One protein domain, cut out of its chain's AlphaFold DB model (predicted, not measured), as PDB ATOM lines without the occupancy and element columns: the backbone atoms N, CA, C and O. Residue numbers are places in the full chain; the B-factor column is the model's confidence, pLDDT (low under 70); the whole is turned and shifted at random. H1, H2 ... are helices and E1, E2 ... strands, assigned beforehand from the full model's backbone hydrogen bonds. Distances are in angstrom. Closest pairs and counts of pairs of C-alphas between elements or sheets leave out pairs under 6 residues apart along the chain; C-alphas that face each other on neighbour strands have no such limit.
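What this domain is: This is residues 57 to 216 of the 221 residues of an uncharacterized protein of Planctomycetes bacterium (UniProt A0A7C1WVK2). A small closed barrel of seven strands, running E1, E2, E5, E4, E3, E9, E10 round the ring and back to E1, makes the core, and a little three-stranded sheet, E6, E7 and E8, lies at one end of it, with the short helix H1 beside E2 and E6. H2 packs on the outside of the barrel over E5, and H3 lies farther out, near H1 and H2. The ring is closed by the parallel pair E10 and E1, its other neighbour pairs being antiparallel, and the small sheet is all antiparallel. The printed part has 160 residues, with three named helices and ten named strands in the order E1 H1 E2 E3 E4 H2 H3 E5 E6 E7 E8 E9 E10, and the class is mixed, helices and strands. The whole is compact, with a radius of gyration of the C-alphas of 15.6 A and spans of 48 by 37 by 29 A.

How they stand to each other: E1, residues 63 to 71, is the antiparallel neighbour of E2, residues 86 to 95, with N 64 and O 94 within hydrogen-bond range at 2.8 A. On the other side of E1 is E10, residues 203 to 215, parallel at 31 degrees, with N 212 and O 67 at 2.8 A. E5, residues 159 to 165, is antiparallel to E2, with N 89 and O 162 at 2.9 A. E4, residues 122 to 126, is antiparallel to E5, with N 126 and O 163 at 2.9 A. E3, residues 114 to 116, makes a hairpin with E4, with N 123 and O 115 at 2.8 A. E9, residues 193 to 200, is antiparallel to E3, with N 116 and O 193 at 2.8 A. E9 and E10 form a hairpin, with N 205 and O 198 at 2.8 A. E10 pairs with E9 over residues 203 to 210 and with E1 over residues 211 to 215, and it bends by 60 degrees at residue 212. H1, residues 77 to 82, is on the barrel and stands at the sheet's level, with a height of 1.2 A; its closest C-alphas to E2 are those of Val 78 and Leu 87, 6.0 A. The strands E6, residues 170 to 172, E7, residues 175 to 180, and E8, residues 183 to 188, form a meander, each strand after the first the antiparallel neighbour of the one before, with N 177 and O 170 at 2.7 A and N 185 and O 178 at 2.9 A. H1 only grazes this sheet; the closest C-alphas of H1 and E6 are those of Asp 79 and Arg 172, 5.0 A. H2, residues 128 to 134, lies outside the barrel at a height over the sheet of 9.2 A, over E5 and only just not over E4, on which 2 of its C-alphas fall; on the local plane it runs slantwise to E5 at 35 degrees. The closest C-alphas of H2 and E5 are those of Pro 128 and Phe 163, 6.8 A. H3, residues 137 to 144, is not on the barrel; it is close to H2 but not clearly touching, about perpendicular at 82 degrees, the closest C-alphas being those of Val 132 and Arg 138, 6.3 A. In H1, H2 and H3 every O i to N i+4 pair is within hydrogen-bond range.

Where its parts are: E1 begins at C-alpha 63 (53.347, -3.677, 109.696) and is 25.2 A long. E2 measures 28.7 A, E5 20.1 A and E9 20.2 A. E10, the longest strand, measures 33.6 A and ends at C-alpha 215 (64.459, -16.065, 93.049). E7 is 15.6 A and E8 16.4 A long, with C-alpha 183 at (43.303, -39.823, 98.234).

The domain as a whole: The two C-alphas farthest apart are those of Ser 99 and Asp 182, 53.6 A. The printed part has no cut; its long links are E2 to E3, 18 residues, and H3 to E5, 14 residues. The mean pLDDT of the printed part is 73.7, and 58 residues are under 70, among them residues 96 to 105 and 132 to 158.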
ATOM      1  N   GLU A  57      50.198  -6.438 101.973       43.66
ATOM      2  CA  GLU A  57      50.007  -5.420 103.010       43.66
ATOM      3  C   GLU A  57      49.158  -6.012 104.145       43.66
ATOM      4  O   GLU A  57      48.072  -6.550 103.914       43.66
ATOM      5  N   SER A  58      49.673  -5.943 105.376       38.88
ATOM      6  CA  SER A  58      48.884  -6.193 106.580       38.88
ATOM      7  C   SER A  58      47.681  -5.253 106.568       38.88
ATOM      8  O   SER A  58      47.842  -4.041 106.458       38.88
ATOM      9  N   THR A  59      46.477  -5.798 106.718       44.25
ATOM     10  CA  THR A  59      45.231  -5.020 106.818       44.25
ATOM     11  C   THR A  59      45.149  -4.114 108.058       44.25
ATOM     12  O   THR A  59      44.192  -3.353 108.154       44.25
ATOM     13  N   ASP A  60      46.141  -4.147 108.960       46.66
ATOM     14  CA  ASP A  60      46.356  -3.144 110.013       46.66
ATOM     15  C   ASP A  60      47.677  -2.383 109.779       46.66
ATOM     16  O   ASP A  60      48.762  -2.958 109.641       46.66
ATOM     17  N   THR A  61      47.551  -1.062 109.730       54.19
ATOM     18  CA  THR A  61      48.261  -0.087 108.883       54.19
ATOM     19  C   THR A  61      49.712   0.281 109.243       54.19
ATOM     20  O   THR A  61      50.196   1.310 108.782       54.19
ATOM     21  N   ALA A  62      50.446  -0.517 110.026       68.38
ATOM     22  CA  ALA A  62      51.834  -0.184 110.403       68.38
ATOM     23  C   ALA A  62      52.861  -1.308 110.203       68.38
ATOM     24  O   ALA A  62      54.047  -1.075 110.418       68.38
ATOM     25  N   ILE A  63      52.449  -2.515 109.801       73.25
ATOM     26  CA  ILE A  63      53.347  -3.677 109.696       73.25
ATOM     27  C   ILE A  63      53.449  -4.132 108.240       73.25
ATOM     28  O   ILE A  63      52.448  -4.418 107.590       73.25
ATOM     29  N   TRP A  64      54.672  -4.240 107.733       76.75
ATOM     30  CA  TRP A  64      54.972  -4.848 106.442       76.75
ATOM     31  C   TRP A  64      55.499  -6.265 106.650       76.75
ATOM     32  O   TRP A  64      56.336  -6.490 107.526       76.75
ATOM     33  N   ALA A  65      55.039  -7.210 105.831       77.69
ATOM     34  CA  ALA A  65      55.527  -8.579 105.840       77.69
ATOM     35  C   ALA A  65      55.627  -9.156 104.422       77.69
ATOM     36  O   ALA A  65      54.778  -8.917 103.564       77.69
ATOM     37  N   GLU A  66      56.652  -9.969 104.200       78.50
ATOM     38  CA  GLU A  66      56.876 -10.740 102.981       78.50
ATOM     39  C   GLU A  66      57.256 -12.167 103.379       78.50
ATOM     40  O   GLU A  66      58.159 -12.370 104.192       78.50
ATOM     41  N   ALA A  67      56.573 -13.157 102.810       82.19
ATOM     42  CA  ALA A  67      56.893 -14.563 103.000       82.19
ATOM     43  C   ALA A  67      57.166 -15.221 101.653       82.19
ATOM     44  O   ALA A  67      56.432 -15.013 100.687       82.19
ATOM     45  N   VAL A  68      58.223 -16.024 101.589       81.12
ATOM     46  CA  VAL A  68      58.731 -16.548 100.328       81.12
ATOM     47  C   VAL A  68      59.212 -17.987 100.460       81.12
ATOM     48  O   VAL A  68      59.955 -18.319 101.382       81.12
ATOM     49  N   LEU A  69      58.872 -18.839  99.491       79.75
ATOM     50  CA  LEU A  69      59.583 -20.104  99.310       79.75
ATOM     51  C   LEU A  69      60.985 -19.855  98.733       79.75
ATOM     52  O   LEU A  69      61.105 -19.274  97.651       79.75
ATOM     53  N   PRO A  70      62.052 -20.310  99.410       70.88
ATOM     54  CA  PRO A  70      63.403 -20.200  98.883       70.88
ATOM     55  C   PRO A  70      63.586 -21.168  97.705       70.88
ATOM     56  O   PRO A  70      63.731 -22.377  97.892       70.88
ATOM     57  N   VAL A  71      63.604 -20.632  96.482       63.66
ATOM     58  CA  VAL A  71      63.926 -21.390  95.265       63.66
ATOM     59  C   VAL A  71      65.366 -21.072  94.857       63.66
ATOM     60  O   VAL A  71      65.669 -19.963  94.414       63.66
ATOM     61  N   GLU A  72      66.278 -22.035  95.018       56.62
ATOM     62  CA  GLU A  72      67.645 -21.926  94.489       56.62
ATOM     63  C   GLU A  72      67.701 -22.318  93.004       56.62
ATOM     64  O   GLU A  72      66.905 -23.120  92.515       56.62
ATOM     65  N   ARG A  73      68.700 -21.806  92.271       42.88
ATOM     66  CA  ARG A  73      69.098 -22.372  90.970       42.88
ATOM     67  C   ARG A  73      69.879 -23.675  91.208       42.88
ATOM     68  O   ARG A  73      71.105 -23.669  91.207       42.88
ATOM     69  N   GLY A  74      69.173 -24.775  91.450       48.22
ATOM     70  CA  GLY A  74      69.731 -26.094  91.782       48.22
ATOM     71  C   GLY A  74      68.650 -27.015  92.364       48.22
ATOM     72  O   GLY A  74      67.490 -26.606  92.352       48.22
ATOM     73  N   PRO A  75      68.968 -28.235  92.859       44.88
ATOM     74  CA  PRO A  75      67.973 -29.040  93.571       44.88
ATOM     75  C   PRO A  75      67.346 -28.192  94.681       44.88
ATOM     76  O   PRO A  75      68.065 -27.535  95.440       44.88
ATOM     77  N   VAL A  76      66.014 -28.134  94.678       57.81
ATOM     78  CA  VAL A  76      65.227 -27.147  95.417       57.81
ATOM     79  C   VAL A  76      65.455 -27.363  96.913       57.81
ATOM     80  O   VAL A  76      65.338 -28.487  97.396       57.81
ATOM     81  N   LEU A  77      65.761 -26.303  97.671       68.25
ATOM     82  CA  LEU A  77      65.917 -26.393  99.131       68.25
ATOM     83  C   LEU A  77      64.684 -27.045  99.779       68.25
ATOM     84  O   LEU A  77      64.810 -27.833 100.712       68.25
ATOM     85  N   VAL A  78      63.501 -26.739  99.243       69.38
ATOM     86  CA  VAL A  78      62.237 -27.376  99.621       69.38
ATOM     87  C   VAL A  78      62.306 -28.892  99.450       69.38
ATOM     88  O   VAL A  78      61.959 -29.590 100.390       69.38
ATOM     89  N   ASP A  79      62.803 -29.418  98.331       72.38
ATOM     90  CA  ASP A  79      62.913 -30.868  98.104       72.38
ATOM     91  C   ASP A  79      63.877 -31.528  99.084       72.38
ATOM     92  O   ASP A  79      63.577 -32.569  99.679       72.38
ATOM     93  N   GLU A  80      65.048 -30.913  99.259       73.12
ATOM     94  CA  GLU A  80      66.099 -31.435 100.126       73.12
ATOM     95  C   GLU A  80      65.624 -31.481 101.588       73.12
ATOM     96  O   GLU A  80      65.818 -32.492 102.267       73.12
ATOM     97  N   LEU A  81      64.946 -30.432 102.069       75.06
ATOM     98  CA  LEU A  81      64.415 -30.382 103.436       75.06
ATOM     99  C   LEU A  81      63.101 -31.150 103.606       75.06
ATOM    100  O   LEU A  81      62.861 -31.708 104.681       75.06
ATOM    101  N   ALA A  82      62.289 -31.287 102.558       75.50
ATOM    102  CA  ALA A  82      61.073 -32.094 102.598       75.50
ATOM    103  C   ALA A  82      61.378 -33.579 102.818       75.50
ATOM    104  O   ALA A  82      60.623 -34.260 103.518       75.50
ATOM    105  N   GLY A  83      62.521 -34.071 102.322       76.06
ATOM    106  CA  GLY A  83      63.049 -35.394 102.674       76.06
ATOM    107  C   GLY A  83      63.266 -35.586 104.184       76.06
ATOM    108  O   GLY A  83      63.190 -36.706 104.687       76.06
ATOM    109  N   HIS A  84      63.451 -34.488 104.916       78.69
ATOM    110  CA  HIS A  84      63.576 -34.429 106.373       78.69
ATOM    111  C   HIS A  84      62.301 -33.942 107.077       78.69
ATOM    112  O   HIS A  84      62.338 -33.653 108.269       78.69
ATOM    113  N   ARG A  85      61.165 -33.873 106.368       87.38
ATOM    114  CA  ARG A  85      59.876 -33.365 106.872       87.38
ATOM    115  C   ARG A  85      59.915 -31.912 107.353       87.38
ATOM    116  O   ARG A  85      59.104 -31.522 108.185       87.38
ATOM    117  N   VAL A  86      60.815 -31.103 106.803       87.44
ATOM    118  CA  VAL A  86      60.917 -29.678 107.122       87.44
ATOM    119  C   VAL A  86      60.621 -28.852 105.877       87.44
ATOM    120  O   VAL A  86      61.190 -29.098 104.818       87.44
ATOM    121  N   LEU A  87      59.758 -27.847 106.009       88.75
ATOM    122  CA  LEU A  87      59.501 -26.856 104.969       88.75
ATOM    123  C   LEU A  87      60.064 -25.494 105.399       88.75
ATOM    124  O   LEU A  87      59.588 -24.941 106.394       88.75
ATOM    125  N   PRO A  88      61.062 -24.945 104.686       86.75
ATOM    126  CA  PRO A  88      61.574 -23.607 104.947       86.75
ATOM    127  C   PRO A  88      60.724 -22.545 104.237       86.75
ATOM    128  O   PRO A  88      60.363 -22.698 103.070       86.75
ATOM    129  N   VAL A  89      60.478 -21.428 104.912       86.81
ATOM    130  CA  VAL A  89      59.921 -20.206 104.322       86.81
ATOM    131  C   VAL A  89      60.797 -19.041 104.766       86.81
ATOM    132  O   VAL A  89      61.079 -18.889 105.951       86.81
ATOM    133  N   LEU A  90      61.252 -18.218 103.828       81.88
ATOM    134  CA  LEU A  90      61.905 -16.954 104.141       81.88
ATOM    135  C   LEU A  90      60.834 -15.952 104.556       81.88
ATOM    136  O   LEU A  90      59.921 -15.676 103.785       81.88
ATOM    137  N   LEU A  91      60.961 -15.404 105.756       81.06
ATOM    138  CA  LEU A  91      60.095 -14.353 106.264       81.06
ATOM    139  C   LEU A  91      60.900 -13.052 106.354       81.06
ATOM    140  O   LEU A  91      62.079 -13.053 106.718       81.06
ATOM    141  N   ARG A  92      60.270 -11.941 105.977       78.00
ATOM    142  CA  ARG A  92      60.751 -10.576 106.193       78.00
ATOM    143  C   ARG A  92      59.628  -9.778 106.816       78.00
ATOM    144  O   ARG A  92      58.503  -9.844 106.334       78.00
ATOM    145  N   VAL A  93      59.920  -9.048 107.884       74.62
ATOM    146  CA  VAL A  93      58.915  -8.251 108.594       74.62
ATOM    147  C   VAL A  93      59.552  -6.950 109.062       74.62
ATOM    148  O   VAL A  93      60.722  -6.917 109.446       74.62
ATOM    149  N   GLY A  94      58.785  -5.867 109.018       73.38
ATOM    150  CA  GLY A  94      59.203  -4.556 109.495       73.38
ATOM    151  C   GLY A  94      58.011  -3.645 109.750       73.38
ATOM    152  O   GLY A  94      56.865  -4.020 109.507       73.38
ATOM    153  N   LEU A  95      58.289  -2.443 110.241       70.31
ATOM    154  CA  LEU A  95      57.285  -1.392 110.360       70.31
ATOM    155  C   LEU A  95      57.251  -0.543 109.088       70.31
ATOM    156  O   LEU A  95      58.298  -0.195 108.539       70.31
ATOM    157  N   VAL A  96      56.050  -0.185 108.639       65.56
ATOM    158  CA  VAL A  96      55.850   0.818 107.590       65.56
ATOM    159  C   VAL A  96      56.102   2.188 108.222       65.56
ATOM    160  O   VAL A  96      55.359   2.608 109.106       65.56
ATOM    161  N   SER A  97      57.167   2.874 107.808       61.56
ATOM    162  CA  SER A  97      57.427   4.266 108.190       61.56
ATOM    163  C   SER A  97      57.791   5.094 106.960       61.56
ATOM    164  O   SER A  97      58.331   4.560 105.990       61.56
ATOM    165  N   ASP A  98      57.532   6.403 107.023       49.19
ATOM    166  CA  ASP A  98      57.735   7.353 105.920       49.19
ATOM    167  C   ASP A  98      59.192   7.476 105.444       49.19
ATOM    168  O   ASP A  98      59.449   8.077 104.402       49.19
ATOM    169  N   SER A  99      60.174   6.951 106.190       47.12
ATOM    170  CA  SER A  99      61.588   7.187 105.862       47.12
ATOM    171  C   SER A  99      62.550   6.023 106.076       47.12
ATOM    172  O   SER A  99      63.674   6.128 105.601       47.12
ATOM    173  N   ASN A 100      62.149   4.911 106.701       51.28
ATOM    174  CA  ASN A 100      62.909   3.654 106.728       51.28
ATOM    175  C   ASN A 100      62.061   2.526 107.328       51.28
ATOM    176  O   ASN A 100      61.294   2.747 108.259       51.28
ATOM    177  N   LEU A 101      62.233   1.291 106.854       54.94
ATOM    178  CA  LEU A 101      61.679   0.123 107.545       54.94
ATOM    179  C   LEU A 101      62.361   0.010 108.916       54.94
ATOM    180  O   LEU A 101      63.524  -0.403 108.995       54.94
ATOM    181  N   ASP A 102      61.673   0.401 109.984       58.28
ATOM    182  CA  ASP A 102      62.145   0.177 111.347       58.28
ATOM    183  C   ASP A 102      61.983  -1.301 111.707       58.28
ATOM    184  O   ASP A 102      61.093  -1.999 111.207       58.28
ATOM    185  N   ALA A 103      62.896  -1.807 112.539       57.50
ATOM    186  CA  ALA A 103      62.856  -3.202 112.954       57.50
ATOM    187  C   ALA A 103      61.612  -3.424 113.820       57.50
ATOM    188  O   ALA A 103      61.493  -2.848 114.901       57.50
ATOM    189  N   LEU A 104      60.694  -4.265 113.341       67.19
ATOM    190  CA  LEU A 104      59.618  -4.780 114.170       67.19
ATOM    191  C   LEU A 104      60.239  -5.717 115.212       67.19
ATOM    192  O   LEU A 104      60.968  -6.642 114.854       67.19
ATOM    193  N   ARG A 105      59.933  -5.500 116.491       66.12
ATOM    194  CA  ARG A 105      60.290  -6.456 117.535       66.12
ATOM    195  C   ARG A 105      59.264  -7.585 117.541       66.12
ATOM    196  O   ARG A 105      58.085  -7.355 117.790       66.12
ATOM    197  N   ILE A 106      59.726  -8.801 117.283       70.44
ATOM    198  CA  ILE A 106      58.947 -10.021 117.492       70.44
ATOM    199  C   ILE A 106      59.433 -10.628 118.804       70.44
ATOM    200  O   ILE A 106      60.633 -10.806 118.994       70.44
ATOM    201  N   ASP A 107      58.515 -10.891 119.727       71.69
ATOM    202  CA  ASP A 107      58.851 -11.572 120.972       71.69
ATOM    203  C   ASP A 107      58.999 -13.085 120.706       71.69
ATOM    204  O   ASP A 107      58.005 -13.722 120.341       71.69
ATOM    205  N   PRO A 108      60.200 -13.674 120.879       68.88
ATOM    206  CA  PRO A 108      60.443 -15.097 120.631       68.88
ATOM    207  C   PRO A 108      59.570 -16.021 121.481       68.88
ATOM    208  O   PRO A 108      59.241 -17.118 121.039       68.88
ATOM    209  N   GLU A 109      59.160 -15.599 122.680       70.81
ATOM    210  CA  GLU A 109      58.332 -16.436 123.555       70.81
ATOM    211  C   GLU A 109      56.891 -16.550 123.048       70.81
ATOM    212  O   GLU A 109      56.202 -17.539 123.307       70.81
ATOM    213  N   THR A 110      56.433 -15.550 122.295       73.12
ATOM    214  CA  THR A 110      55.075 -15.508 121.736       73.12
ATOM    215  C   THR A 110      55.042 -15.786 120.235       73.12
ATOM    216  O   THR A 110      53.961 -15.961 119.658       73.12
ATOM    217  N   PHE A 111      56.209 -15.883 119.596       79.25
ATOM    218  CA  PHE A 111      56.322 -16.163 118.177       79.25
ATOM    219  C   PHE A 111      55.939 -17.612 117.875       79.25
ATOM    220  O   PHE A 111      56.663 -18.566 118.142       79.25
ATOM    221  N   ASN A 112      54.756 -17.778 117.292       84.50
ATOM    222  CA  ASN A 112      54.221 -19.081 116.918       84.50
ATOM    223  C   ASN A 112      53.621 -19.014 115.511       84.50
ATOM    224  O   ASN A 112      52.391 -19.010 115.366       84.50
ATOM    225  N   PRO A 113      54.463 -18.888 114.468       89.31
ATOM    226  CA  PRO A 113      53.961 -18.814 113.113       89.31
ATOM    227  C   PRO A 113      53.274 -20.127 112.731       89.31
ATOM    228  O   PRO A 113      53.646 -21.224 113.152       89.31
ATOM    229  N   ARG A 114      52.247 -20.017 111.900       92.50
ATOM    230  CA  ARG A 114      51.510 -21.146 111.336       92.50
ATOM    231  C   ARG A 114      51.451 -20.976 109.832       92.50
ATOM    232  O   ARG A 114      51.202 -19.871 109.352       92.50
ATOM    233  N   LEU A 115      51.646 -22.066 109.103       93.12
ATOM    234  CA  LEU A 115      51.443 -22.084 107.661       93.12
ATOM    235  C   LEU A 115      50.136 -22.814 107.360       93.12
ATOM    236  O   LEU A 115      49.980 -23.990 107.682       93.12
ATOM    237  N   TYR A 116      49.196 -22.093 106.768       91.50
ATOM    238  CA  TYR A 116      47.885 -22.581 106.372       91.50
ATOM    239  C   TYR A 116      47.926 -22.931 104.887       91.50
ATOM    240  O   TYR A 116      48.120 -22.051 104.047       91.50
ATOM    241  N   LEU A 117      47.755 -24.210 104.565       90.06
ATOM    242  CA  LEU A 117      47.637 -24.671 103.185       90.06
ATOM    243  C   LEU A 117      46.250 -24.325 102.627       90.06
ATOM    244  O   LEU A 117      45.299 -24.085 103.375       90.06
ATOM    245  N   SER A 118      46.116 -24.341 101.302       86.94
ATOM    246  CA  SER A 118      44.879 -23.962 100.600       86.94
ATOM    247  C   SER A 118      43.665 -24.853 100.907       86.94
ATOM    248  O   SER A 118      42.533 -24.455 100.646       86.94
ATOM    249  N   ASP A 119      43.874 -26.037 101.488       84.88
ATOM    250  CA  ASP A 119      42.813 -26.940 101.946       84.88
ATOM    251  C   ASP A 119      42.460 -26.784 103.439       84.88
ATOM    252  O   ASP A 119      41.624 -27.530 103.951       84.88
ATOM    253  N   GLY A 120      43.087 -25.832 104.138       85.12
ATOM    254  CA  GLY A 120      42.915 -25.592 105.570       85.12
ATOM    255  C   GLY A 120      43.847 -26.404 106.474       85.12
ATOM    256  O   GLY A 120      43.813 -26.221 107.692       85.12
ATOM    257  N   THR A 121      44.701 -27.272 105.921       88.69
ATOM    258  CA  THR A 121      45.732 -27.974 106.697       88.69
ATOM    259  C   THR A 121      46.694 -26.967 107.320       88.69
ATOM    260  O   THR A 121      47.198 -26.076 106.640       88.69
ATOM    261  N   VAL A 122      46.981 -27.128 108.612       92.12
ATOM    262  CA  VAL A 122      47.889 -26.244 109.352       92.12
ATOM    263  C   VAL A 122      49.202 -26.961 109.614       92.12
ATOM    264  O   VAL A 122      49.227 -27.988 110.296       92.12
ATOM    265  N   LEU A 123      50.298 -26.402 109.109       93.75
ATOM    266  CA  LEU A 123      51.644 -26.869 109.410       93.75
ATOM    267  C   LEU A 123      52.194 -26.101 110.623       93.75
ATOM    268  O   LEU A 123      52.212 -24.862 110.617       93.75
ATOM    269  N   PRO A 124      52.607 -26.805 111.692       93.06
ATOM    270  CA  PRO A 124      53.141 -26.168 112.881       93.06
ATOM    271  C   PRO A 124      54.588 -25.724 112.663       93.06
ATOM    272  O   PRO A 124      55.375 -26.408 112.010       93.06
ATOM    273  N   TRP A 125      54.942 -24.586 113.253       90.94
ATOM    274  CA  TRP A 125      56.321 -24.123 113.314       90.94
ATOM    275  C   TRP A 125      57.213 -25.058 114.133       90.94
ATOM    276  O   TRP A 125      56.772 -25.700 115.091       90.94
ATOM    277  N   ILE A 126      58.487 -25.102 113.752       86.88
ATOM    278  CA  ILE A 126      59.564 -25.729 114.510       86.88
ATOM    279  C   ILE A 126      60.725 -24.752 114.658       86.88
ATOM    280  O   ILE A 126      61.060 -24.015 113.729       86.88
ATOM    281  N   SER A 127      61.372 -24.780 115.823       79.94
ATOM    282  CA  SER A 127      62.514 -23.908 116.077       79.94
ATOM    283  C   SER A 127      63.681 -24.232 115.128       79.94
ATOM    284  O   SER A 127      63.849 -25.401 114.740       79.94
ATOM    285  N   PRO A 128      64.522 -23.243 114.775       74.81
ATOM    286  CA  PRO A 128      65.718 -23.473 113.967       74.81
ATOM    287  C   PRO A 128      66.614 -24.580 114.539       74.81
ATOM    288  O   PRO A 128      67.112 -25.423 113.797       74.81
ATOM    289  N   GLU A 129      66.766 -24.667 115.862       74.75
ATOM    290  CA  GLU A 129      67.580 -25.697 116.521       74.75
ATOM    291  C   GLU A 129      66.987 -27.092 116.334       74.75
ATOM    292  O   GLU A 129      67.728 -28.073 116.245       74.75
ATOM    293  N   LYS A 130      65.655 -27.216 116.319       77.88
ATOM    294  CA  LYS A 130      64.985 -28.490 116.042       77.88
ATOM    295  C   LYS A 130      65.129 -28.857 114.565       77.88
ATOM    296  O   LYS A 130      65.562 -29.967 114.269       77.88
ATOM    297  N   ALA A 131      64.883 -27.908 113.661       76.25
ATOM    298  CA  ALA A 131      65.069 -28.098 112.223       76.25
ATOM    299  C   ALA A 131      66.506 -28.546 111.890       76.25
ATOM    300  O   ALA A 131      66.708 -29.478 111.111       76.25
ATOM    301  N   VAL A 132      67.508 -27.937 112.528       69.81
ATOM    302  CA  VAL A 132      68.936 -28.233 112.332       69.81
ATOM    303  C   VAL A 132      69.383 -29.542 112.992       69.81
ATOM    304  O   VAL A 132      70.319 -30.165 112.497       69.81
ATOM    305  N   ARG A 133      68.760 -29.970 114.098       68.75
ATOM    306  CA  ARG A 133      69.090 -31.252 114.755       68.75
ATOM    307  C   ARG A 133      68.583 -32.456 113.969       68.75
ATOM    308  O   ARG A 133      69.307 -33.441 113.866       68.75
ATOM    309  N   ASP A 134      67.384 -32.358 113.402       62.91
ATOM    310  CA  ASP A 134      66.741 -33.471 112.691       62.91
ATOM    311  C   ASP A 134      67.148 -33.581 111.211       62.91
ATOM    312  O   ASP A 134      66.891 -34.596 110.558       62.91
ATOM    313  N   SER A 135      67.821 -32.571 110.656       57.78
ATOM    314  CA  SER A 135      68.184 -32.546 109.240       57.78
ATOM    315  C   SER A 135      69.657 -32.205 109.028       57.78
ATOM    316  O   SER A 135      70.297 -31.522 109.825       57.78
ATOM    317  N   LYS A 136      70.217 -32.617 107.887       63.88
ATOM    318  CA  LYS A 136      71.560 -32.210 107.434       63.88
ATOM    319  C   LYS A 136      71.664 -30.699 107.119       63.88
ATOM    320  O   LYS A 136      72.577 -30.297 106.399       63.88
ATOM    321  N   LEU A 137      70.776 -29.853 107.659       64.75
ATOM    322  CA  LEU A 137      70.680 -28.406 107.440       64.75
ATOM    323  C   LEU A 137      72.004 -27.676 107.672       64.75
ATOM    324  O   LEU A 137      72.340 -26.804 106.886       64.75
ATOM    325  N   ARG A 138      72.801 -28.049 108.684       60.81
ATOM    326  CA  ARG A 138      74.134 -27.443 108.905       60.81
ATOM    327  C   ARG A 138      75.098 -27.712 107.753       60.81
ATOM    328  O   ARG A 138      75.781 -26.804 107.291       60.81
ATOM    329  N   SER A 139      75.148 -28.956 107.284       62.03
ATOM    330  CA  SER A 139      75.993 -29.340 106.151       62.03
ATOM    331  C   SER A 139      75.483 -28.732 104.845       62.03
ATOM    332  O   SER A 139      76.285 -28.351 104.000       62.03
ATOM    333  N   LEU A 140      74.164 -28.606 104.695       61.00
ATOM    334  CA  LEU A 140      73.525 -27.936 103.565       61.00
ATOM    335  C   LEU A 140      73.796 -26.436 103.556       61.00
ATOM    336  O   LEU A 140      74.207 -25.908 102.528       61.00
ATOM    337  N   ALA A 141      73.680 -25.776 104.704       60.19
ATOM    338  CA  ALA A 141      73.969 -24.361 104.844       60.19
ATOM    339  C   ALA A 141      75.434 -24.046 104.527       60.19
ATOM    340  O   ALA A 141      75.717 -23.137 103.749       60.19
ATOM    341  N   ALA A 142      76.354 -24.873 105.035       59.84
ATOM    342  CA  ALA A 142      77.778 -24.769 104.736       59.84
ATOM    343  C   ALA A 142      78.108 -25.053 103.257       59.84
ATOM    344  O   ALA A 142      78.991 -24.410 102.696       59.84
ATOM    345  N   LYS A 143      77.414 -26.002 102.610       61.22
ATOM    346  CA  LYS A 143      77.693 -26.430 101.224       61.22
ATOM    347  C   LYS A 143      77.050 -25.537 100.161       61.22
ATOM    348  O   LYS A 143      77.616 -25.386  99.084       61.22
ATOM    349  N   LYS A 144      75.864 -24.989 100.433       58.00
ATOM    350  CA  LYS A 144      75.074 -24.185  99.483       58.00
ATOM    351  C   LYS A 144      75.269 -22.677  99.665       58.00
ATOM    352  O   LYS A 144      74.677 -21.890  98.943       58.00
ATOM    353  N   GLY A 145      76.127 -22.263 100.601       50.97
ATOM    354  CA  GLY A 145      76.411 -20.849 100.833       50.97
ATOM    355  C   GLY A 145      75.245 -20.098 101.476       50.97
ATOM    356  O   GLY A 145      75.148 -18.880 101.313       50.97
ATOM    357  N   PHE A 146      74.376 -20.790 102.225       56.03
ATOM    358  CA  PHE A 146      73.419 -20.092 103.076       56.03
ATOM    359  C   PHE A 146      74.205 -19.276 104.087       56.03
ATOM    360  O   PHE A 146      75.042 -19.800 104.826       56.03
ATOM    361  N   ALA A 147      73.928 -17.979 104.132       53.31
ATOM    362  CA  ALA A 147      74.479 -17.158 105.185       53.31
ATOM    363  C   ALA A 147      73.964 -17.707 106.523       53.31
ATOM    364  O   ALA A 147      72.758 -17.857 106.705       53.31
ATOM    365  N   MET A 148      74.867 -17.985 107.466       54.03
ATOM    366  CA  MET A 148      74.506 -18.390 108.833       54.03
ATOM    367  C   MET A 148      73.531 -17.399 109.489       54.03
ATOM    368  O   MET A 148      72.757 -17.783 110.353       54.03
ATOM    369  N   THR A 149      73.515 -16.148 109.021       51.31
ATOM    370  CA  THR A 149      72.559 -15.105 109.409       51.31
ATOM    371  C   THR A 149      71.108 -15.392 109.011       51.31
ATOM    372  O   THR A 149      70.216 -14.823 109.619       51.31
ATOM    373  N   LEU A 150      70.843 -16.266 108.032       55.00
ATOM    374  CA  LEU A 150      69.489 -16.724 107.673       55.00
ATOM    375  C   LEU A 150      69.000 -17.885 108.550       55.00
ATOM    376  O   LEU A 150      67.807 -18.180 108.552       55.00
ATOM    377  N   LEU A 151      69.926 -18.541 109.257       55.22
ATOM    378  CA  LEU A 151      69.655 -19.537 110.297       55.22
ATOM    379  C   LEU A 151      69.719 -18.940 111.705       55.22
ATOM    380  O   LEU A 151      69.479 -19.660 112.674       55.22
ATOM    381  N   ALA A 152      70.107 -17.666 111.822       58.91
ATOM    382  CA  ALA A 152      70.051 -16.954 113.085       58.91
ATOM    383  C   ALA A 152      68.591 -16.901 113.562       58.91
ATOM    384  O   ALA A 152      67.690 -16.933 112.713       58.91
ATOM    385  N   PRO A 153      68.356 -16.830 114.884       58.28
ATOM    386  CA  PRO A 153      67.021 -16.623 115.426       58.28
ATOM    387  C   PRO A 153      66.354 -15.473 114.675       58.28
ATOM    388  O   PRO A 153      66.894 -14.365 114.579       58.28
ATOM    389  N   TRP A 154      65.221 -15.780 114.045       60.56
ATOM    390  CA  TRP A 154      64.483 -14.852 113.195       60.56
ATOM    391  C   TRP A 154      64.192 -13.541 113.937       60.56
ATOM    392  O   TRP A 154      64.276 -12.461 113.367       60.56
ATOM    393  N   GLU A 155      63.968 -13.649 115.240       57.50
ATOM    394  CA  GLU A 155      63.633 -12.602 116.197       57.50
ATOM    395  C   GLU A 155      64.742 -11.553 116.381       57.50
ATOM    396  O   GLU A 155      64.476 -10.433 116.817       57.50
ATOM    397  N   GLU A 156      65.977 -11.882 115.994       55.22
ATOM    398  CA  GLU A 156      67.135 -10.985 116.034       55.22
ATOM    399  C   GLU A 156      67.400 -10.297 114.681       55.22
ATOM    400  O   GLU A 156      68.322  -9.485 114.554       55.22
ATOM    401  N   THR A 157      66.616 -10.605 113.639       58.66
ATOM    402  CA  THR A 157      66.901 -10.195 112.255       58.66
ATOM    403  C   THR A 157      65.664  -9.678 111.511       58.66
ATOM    404  O   THR A 157      64.528 -10.008 111.813       58.66
ATOM    405  N   ARG A 158      65.871  -8.840 110.481       65.06
ATOM    406  CA  ARG A 158      64.785  -8.326 109.607       65.06
ATOM    407  C   ARG A 158      64.441  -9.247 108.430       65.06
ATOM    408  O   ARG A 158      63.476  -8.996 107.710       65.06
ATOM    409  N   ARG A 159      65.269 -10.270 108.182       72.06
ATOM    410  CA  ARG A 159      65.005 -11.395 107.256       72.06
ATOM    411  C   ARG A 159      65.610 -12.716 107.776       72.06
ATOM    412  O   ARG A 159      66.728 -12.690 108.282       72.06
ATOM    413  N   GLY A 160      64.923 -13.841 107.597       76.00
ATOM    414  CA  GLY A 160      65.394 -15.140 108.087       76.00
ATOM    415  C   GLY A 160      64.430 -16.278 107.776       76.00
ATOM    416  O   GLY A 160      63.302 -16.057 107.330       76.00
ATOM    417  N   LEU A 161      64.907 -17.512 107.933       80.69
ATOM    418  CA  LEU A 161      64.106 -18.697 107.656       80.69
ATOM    419  C   LEU A 161      63.250 -19.067 108.865       80.69
ATOM    420  O   LEU A 161      63.753 -19.261 109.968       80.69
ATOM    421  N   VAL A 162      61.960 -19.253 108.615       86.12
ATOM    422  CA  VAL A 162      61.055 -19.961 109.513       86.12
ATOM    423  C   VAL A 162      60.802 -21.359 108.961       86.12
ATOM    424  O   VAL A 162      60.715 -21.567 107.749       86.12
ATOM    425  N   PHE A 163      60.718 -22.337 109.855       88.12
ATOM    426  CA  PHE A 163      60.625 -23.745 109.493       88.12
ATOM    427  C   PHE A 163      59.303 -24.329 109.972       88.12
ATOM    428  O   PHE A 163      58.861 -24.047 111.086       88.12
ATOM    429  N   PHE A 164      58.698 -25.178 109.146       92.31
ATOM    430  CA  PHE A 164      57.451 -25.868 109.462       92.31
ATOM    431  C   PHE A 164      57.636 -27.382 109.391       92.31
ATOM    432  O   PHE A 164      58.300 -27.890 108.486       92.31
ATOM    433  N   ASP A 165      57.038 -28.102 110.339       92.38
ATOM    434  CA  ASP A 165      56.978 -29.563 110.312       92.38
ATOM    435  C   ASP A 165      55.914 -30.006 109.308       92.38
ATOM    436  O   ASP A 165      54.728 -29.691 109.439       92.38
ATOM    437  N   LEU A 166      56.341 -30.753 108.294       90.81
ATOM    438  CA  LEU A 166      55.447 -31.319 107.293       90.81
ATOM    439  C   LEU A 166      54.622 -32.483 107.861       90.81
ATOM    440  O   LEU A 166      53.538 -32.774 107.357       90.81
ATOM    441  N   GLY A 167      55.085 -33.166 108.911       88.69
ATOM    442  CA  GLY A 167      54.382 -34.283 109.533       88.69
ATOM    443  C   GLY A 167      54.048 -35.400 108.538       88.69
ATOM    444  O   GLY A 167      54.905 -36.207 108.171       88.69
ATOM    445  N   ARG A 168      52.773 -35.479 108.131       87.62
ATOM    446  CA  ARG A 168      52.267 -36.437 107.125       87.62
ATOM    447  C   ARG A 168      52.208 -35.867 105.705       87.62
ATOM    448  O   ARG A 168      51.968 -36.626 104.767       87.62
ATOM    449  N   VAL A 169      52.393 -34.561 105.558       90.50
ATOM    450  CA  VAL A 169      52.474 -33.868 104.276       90.50
ATOM    451  C   VAL A 169      53.826 -34.178 103.644       90.50
ATOM    452  O   VAL A 169      54.838 -34.319 104.328       90.50
ATOM    453  N   ARG A 170      53.851 -34.323 102.323       90.00
ATOM    454  CA  ARG A 170      55.105 -34.337 101.557       90.00
ATOM    455  C   ARG A 170      55.185 -33.037 100.783       90.00
ATOM    456  O   ARG A 170      54.157 -32.591 100.299       90.00
ATOM    457  N   ALA A 171      56.361 -32.451 100.644       86.50
ATOM    458  CA  ALA A 171      56.545 -31.287  99.787       86.50
ATOM    459  C   ALA A 171      57.534 -31.613  98.668       86.50
ATOM    460  O   ALA A 171      58.451 -32.413  98.866       86.50
ATOM    461  N   ARG A 172      57.302 -31.037  97.490       83.81
ATOM    462  CA  ARG A 172      58.227 -31.052  96.359       83.81
ATOM    463  C   ARG A 172      58.033 -29.785  95.541       83.81
ATOM    464  O   ARG A 172      56.899 -29.432  95.239       83.81
ATOM    465  N   ASP A 173      59.115 -29.138  95.147       81.25
ATOM    466  CA  ASP A 173      59.143 -27.877  94.425       81.25
ATOM    467  C   ASP A 173      58.350 -26.801  95.187       81.25
ATOM    468  O   ASP A 173      58.760 -26.333  96.246       81.25
ATOM    469  N   HIS A 174      57.186 -26.435  94.658       83.12
ATOM    470  CA  HIS A 174      56.218 -25.526  95.263       83.12
ATOM    471  C   HIS A 174      54.892 -26.233  95.568       83.12
ATOM    472  O   HIS A 174      53.884 -25.578  95.792       83.12
ATOM    473  N   PHE A 175      54.868 -27.564  95.582       87.44
ATOM    474  CA  PHE A 175      53.683 -28.359  95.867       87.44
ATOM    475  C   PHE A 175      53.781 -29.062  97.218       87.44
ATOM    476  O   PHE A 175      54.839 -29.539  97.629       87.44
ATOM    477  N   ALA A 176      52.637 -29.195  97.881       88.69
ATOM    478  CA  ALA A 176      52.424 -30.049  99.035       88.69
ATOM    479  C   ALA A 176      51.416 -31.155  98.702       88.69
ATOM    480  O   ALA A 176      50.327 -30.897  98.203       88.69
ATOM    481  N   LEU A 177      51.762 -32.396  99.019       91.81
ATOM    482  CA  LEU A 177      50.901 -33.565  98.913       91.81
ATOM    483  C   LEU A 177      50.314 -33.881 100.288       91.81
ATOM    484  O   LEU A 177      51.025 -34.345 101.187       91.81
ATOM    485  N   VAL A 178      49.011 -33.664 100.435       89.44
ATOM    486  CA  VAL A 178      48.260 -33.915 101.670       89.44
ATOM    487  C   VAL A 178      47.358 -35.130 101.483       89.44
ATOM    488  O   VAL A 178      46.635 -35.240 100.492       89.44
ATOM    489  N   ARG A 179      47.391 -36.066 102.439       86.88
ATOM    490  CA  ARG A 179      46.530 -37.255 102.422       86.88
ATOM    491  C   ARG A 179      45.194 -36.960 103.105       86.88
ATOM    492  O   ARG A 179      45.172 -36.651 104.293       86.88
ATOM    493  N   HIS A 180      44.098 -37.158 102.377       83.81
ATOM    494  CA  HIS A 180      42.721 -37.062 102.867       83.81
ATOM    495  C   HIS A 180      42.038 -38.420 102.708       83.81
ATOM    496  O   HIS A 180      41.588 -38.771 101.620       83.81
ATOM    497  N   GLY A 181      42.008 -39.219 103.776       85.38
ATOM    498  CA  GLY A 181      41.569 -40.615 103.684       85.38
ATOM    499  C   GLY A 181      42.491 -41.414 102.757       85.38
ATOM    500  O   GLY A 181      43.684 -41.537 103.038       85.38
ATOM    501  N   ASP A 182      41.958 -41.916 101.646       89.44
ATOM    502  CA  ASP A 182      42.704 -42.728 100.672       89.44
ATOM    503  C   ASP A 182      43.177 -41.962  99.436       89.44
ATOM    504  O   ASP A 182      43.871 -42.522  98.590       89.44
ATOM    505  N   VAL A 183      42.859 -40.669  99.344       88.56
ATOM    506  CA  VAL A 183      43.303 -39.823  98.234       88.56
ATOM    507  C   VAL A 183      44.413 -38.875  98.670       88.56
ATOM    508  O   VAL A 183      44.452 -38.398  99.808       88.56
ATOM    509  N   PHE A 184      45.314 -38.575  97.738       87.12
ATOM    510  CA  PHE A 184      46.290 -37.501  97.882       87.12
ATOM    511  C   PHE A 184      45.808 -36.281  97.107       87.12
ATOM    512  O   PHE A 184      45.359 -36.398  95.969       87.12
ATOM    513  N   ARG A 185      45.902 -35.113  97.738       88.00
ATOM    514  CA  ARG A 185      45.675 -33.820  97.101       88.00
ATOM    515  C   ARG A 185      47.006 -33.118  96.939       88.00
ATOM    516  O   ARG A 185      47.768 -33.031  97.898       88.00
ATOM    517  N   GLU A 186      47.256 -32.637  95.734       91.88
ATOM    518  CA  GLU A 186      48.377 -31.760  95.437       91.88
ATOM    519  C   GLU A 186      47.921 -30.313  95.600       91.88
ATOM    520  O   GLU A 186      46.920 -29.895  95.017       91.88
ATOM    521  N   LEU A 187      48.619 -29.576  96.457       86.38
ATOM    522  CA  LEU A 187      48.315 -28.203  96.824       86.38
ATOM    523  C   LEU A 187      49.484 -27.319  96.422       86.38
ATOM    524  O   LEU A 187      50.624 -27.609  96.770       86.38
ATOM    525  N   ASP A 188      49.194 -26.224  95.733       86.75
ATOM    526  CA  ASP A 188      50.188 -25.199  95.436       86.75
ATOM    527  C   ASP A 188      50.504 -24.393  96.708       86.75
ATOM    528  O   ASP A 188      49.618 -23.772  97.310       86.75
ATOM    529  N   LEU A 189      51.767 -24.416  97.128       86.50
ATOM    530  CA  LEU A 189      52.267 -23.694  98.291       86.50
ATOM    531  C   LEU A 189      52.202 -22.173  98.095       86.50
ATOM    532  O   LEU A 189      52.072 -21.466  99.091       86.50
ATOM    533  N   TYR A 190      52.194 -21.655  96.861       85.81
ATOM    534  CA  TYR A 190      51.980 -20.224  96.598       85.81
ATOM    535  C   TYR A 190      50.553 -19.758  96.919       85.81
ATOM    536  O   TYR A 190      50.306 -18.567  97.089       85.81
ATOM    537  N   HIS A 191      49.604 -20.687  97.062       85.38
ATOM    538  CA  HIS A 191      48.261 -20.400  97.577       85.38
ATOM    539  C   HIS A 191      48.143 -20.595  99.096       85.38
ATOM    540  O   HIS A 191      47.033 -20.616  99.627       85.38
ATOM    541  N   SER A 192      49.266 -20.764  99.798       86.38
ATOM    542  CA  SER A 192      49.291 -20.875 101.257       86.38
ATOM    543  C   SER A 192      49.414 -19.502 101.920       86.38
ATOM    544  O   SER A 192      49.897 -18.535 101.326       86.38
ATOM    545  N   LEU A 193      48.989 -19.430 103.179       89.62
ATOM    546  CA  LEU A 193      49.063 -18.234 104.012       89.62
ATOM    547  C   LEU A 193      49.939 -18.510 105.227       89.62
ATOM    548  O   LEU A 193      49.702 -19.466 105.962       89.62
ATOM    549  N   LEU A 194      50.919 -17.652 105.476       88.19
ATOM    550  CA  LEU A 194      51.676 -17.650 106.718       88.19
ATOM    551  C   LEU A 194      51.018 -16.662 107.684       88.19
ATOM    552  O   LEU A 194      50.805 -15.504 107.334       88.19
ATOM    553  N   GLY A 195      50.692 -17.118 108.893       87.31
ATOM    554  CA  GLY A 195      50.089 -16.301 109.943       87.31
ATOM    555  C   GLY A 195      50.929 -16.276 111.216       87.31
ATOM    556  O   GLY A 195      51.444 -17.314 111.623       87.31
ATOM    557  N   PHE A 196      51.055 -15.114 111.853       85.44
ATOM    558  CA  PHE A 196      51.777 -14.937 113.119       85.44
ATOM    559  C   PHE A 196      51.280 -13.698 113.866       85.44
ATOM    560  O   PHE A 196      50.515 -12.896 113.332       85.44
ATOM    561  N   ARG A 197      51.720 -13.546 115.115       81.31
ATOM    562  CA  ARG A 197      51.457 -12.361 115.929       81.31
ATOM    563  C   ARG A 197      52.709 -11.494 116.009       81.31
ATOM    564  O   ARG A 197      53.812 -12.020 116.143       81.31
ATOM    565  N   ALA A 198      52.515 -10.189 115.918       78.19
ATOM    566  CA  ALA A 198      53.560  -9.175 115.941       78.19
ATOM    567  C   ALA A 198      53.159  -8.029 116.875       78.19
ATOM    568  O   ALA A 198      51.992  -7.650 116.894       78.19
ATOM    569  N   GLU A 199      54.111  -7.458 117.610       75.69
ATOM    570  CA  GLU A 199      53.869  -6.278 118.447       75.69
ATOM    571  C   GLU A 199      54.132  -5.006 117.626       75.69
ATOM    572  O   GLU A 199      55.271  -4.689 117.281       75.69
ATOM    573  N   GLY A 200      53.060  -4.303 117.265       69.12
ATOM    574  CA  GLY A 200      53.094  -2.996 116.615       69.12
ATOM    575  C   GLY A 200      53.093  -1.845 117.624       69.12
ATOM    576  O   GLY A 200      53.076  -2.048 118.837       69.12
ATOM    577  N   ARG A 201      53.086  -0.603 117.122       68.12
ATOM    578  CA  ARG A 201      53.066   0.606 117.968       68.12
ATOM    579  C   ARG A 201      51.824   0.673 118.867       68.12
ATOM    580  O   ARG A 201      51.935   1.111 120.007       68.12
ATOM    581  N   ASP A 202      50.688   0.209 118.358       72.06
ATOM    582  CA  ASP A 202      49.392   0.263 119.044       72.06
ATOM    583  C   ASP A 202      49.037  -1.067 119.740       72.06
ATOM    584  O   ASP A 202      47.914  -1.256 120.207       72.06
ATOM    585  N   GLY A 203      50.014  -1.980 119.839       74.81
ATOM    586  CA  GLY A 203      49.894  -3.276 120.499       74.81
ATOM    587  C   GLY A 203      49.973  -4.471 119.541       74.81
ATOM    588  O   GLY A 203      50.529  -4.369 118.446       74.81
ATOM    589  N   PRO A 204      49.457  -5.638 119.947       77.44
ATOM    590  CA  PRO A 204      49.592  -6.876 119.192       77.44
ATOM    591  C   PRO A 204      48.672  -6.941 117.972       77.44
ATOM    592  O   PRO A 204      47.455  -6.797 118.094       77.44
ATOM    593  N   HIS A 205      49.227  -7.319 116.826       76.75
ATOM    594  CA  HIS A 205      48.499  -7.535 115.579       76.75
ATOM    595  C   HIS A 205      48.660  -8.967 115.070       76.75
ATOM    596  O   HIS A 205      49.722  -9.584 115.192       76.75
ATOM    597  N   GLU A 206      47.594  -9.491 114.464       81.06
ATOM    598  CA  GLU A 206      47.646 -10.740 113.710       81.06
ATOM    599  C   GLU A 206      48.021 -10.429 112.259       81.06
ATOM    600  O   GLU A 206      47.263  -9.791 111.531       81.06
ATOM    601  N   VAL A 207      49.189 -10.898 111.836       79.19
ATOM    602  CA  VAL A 207      49.703 -10.706 110.481       79.19
ATOM    603  C   VAL A 207      49.441 -11.969 109.680       79.19
ATOM    604  O   VAL A 207      49.740 -13.075 110.136       79.19
ATOM    605  N   ARG A 208      48.902 -11.807 108.470       84.19
ATOM    606  CA  ARG A 208      48.741 -12.887 107.494       84.19
ATOM    607  C   ARG A 208      49.324 -12.448 106.165       84.19
ATOM    608  O   ARG A 208      48.941 -11.410 105.639       84.19
ATOM    609  N   VAL A 209      50.237 -13.247 105.633       80.94
ATOM    610  CA  VAL A 209      50.979 -12.939 104.412       80.94
ATOM    611  C   VAL A 209      50.924 -14.132 103.464       80.94
ATOM    612  O   VAL A 209      51.065 -15.284 103.883       80.94
ATOM    613  N   GLY A 210      50.662 -13.858 102.186       82.06
ATOM    614  CA  GLY A 210      50.703 -14.873 101.139       82.06
ATOM    615  C   GLY A 210      52.133 -15.313 100.853       82.06
ATOM    616  O   GLY A 210      53.073 -14.531 100.983       82.06
ATOM    617  N   ILE A 211      52.295 -16.571 100.455       81.25
ATOM    618  CA  ILE A 211      53.596 -17.099 100.056       81.25
ATOM    619  C   ILE A 211      53.908 -16.695  98.610       81.25
ATOM    620  O   ILE A 211      53.226 -17.104  97.674       81.25
ATOM    621  N   ALA A 212      54.974 -15.924  98.422       73.69
ATOM    622  CA  ALA A 212      55.488 -15.541  97.113       73.69
ATOM    623  C   ALA A 212      56.625 -16.464  96.639       73.69
ATOM    624  O   ALA A 212      57.219 -17.230  97.404       73.69
ATOM    625  N   SER A 213      56.959 -16.355  95.352       65.06
ATOM    626  CA  SER A 213      58.204 -16.881  94.788       65.06
ATOM    627  C   SER A 213      59.264 -15.778  94.769       65.06
ATOM    628  O   SER A 213      59.070 -14.763  94.098       65.06
ATOM    629  N   GLU A 214      60.408 -15.978  95.418       54.91
ATOM    630  CA  GLU A 214      61.584 -15.116  95.263       54.91
ATOM    631  C   GLU A 214      62.683 -15.988  94.682       54.91
ATOM    632  O   GLU A 214      63.078 -17.015  95.239       54.91
ATOM    633  N   TYR A 215      63.193 -15.559  93.535       45.62
ATOM    634  CA  TYR A 215      64.459 -16.065  93.049       45.62
ATOM    635  C   TYR A 215      65.545 -15.519  93.969       45.62
ATOM    636  O   TYR A 215      65.914 -14.347  93.867       45.62
ATOM    637  N   VAL A 216      66.088 -16.366  94.845       43.38
ATOM    638  CA  VAL A 216      67.299 -16.014  95.583       43.38
ATOM    639  C   VAL A 216      68.415 -15.917  94.545       43.38
ATOM    640  O   VAL A 216      68.934 -16.925  94.063       43.38
TER     641      VAL A 216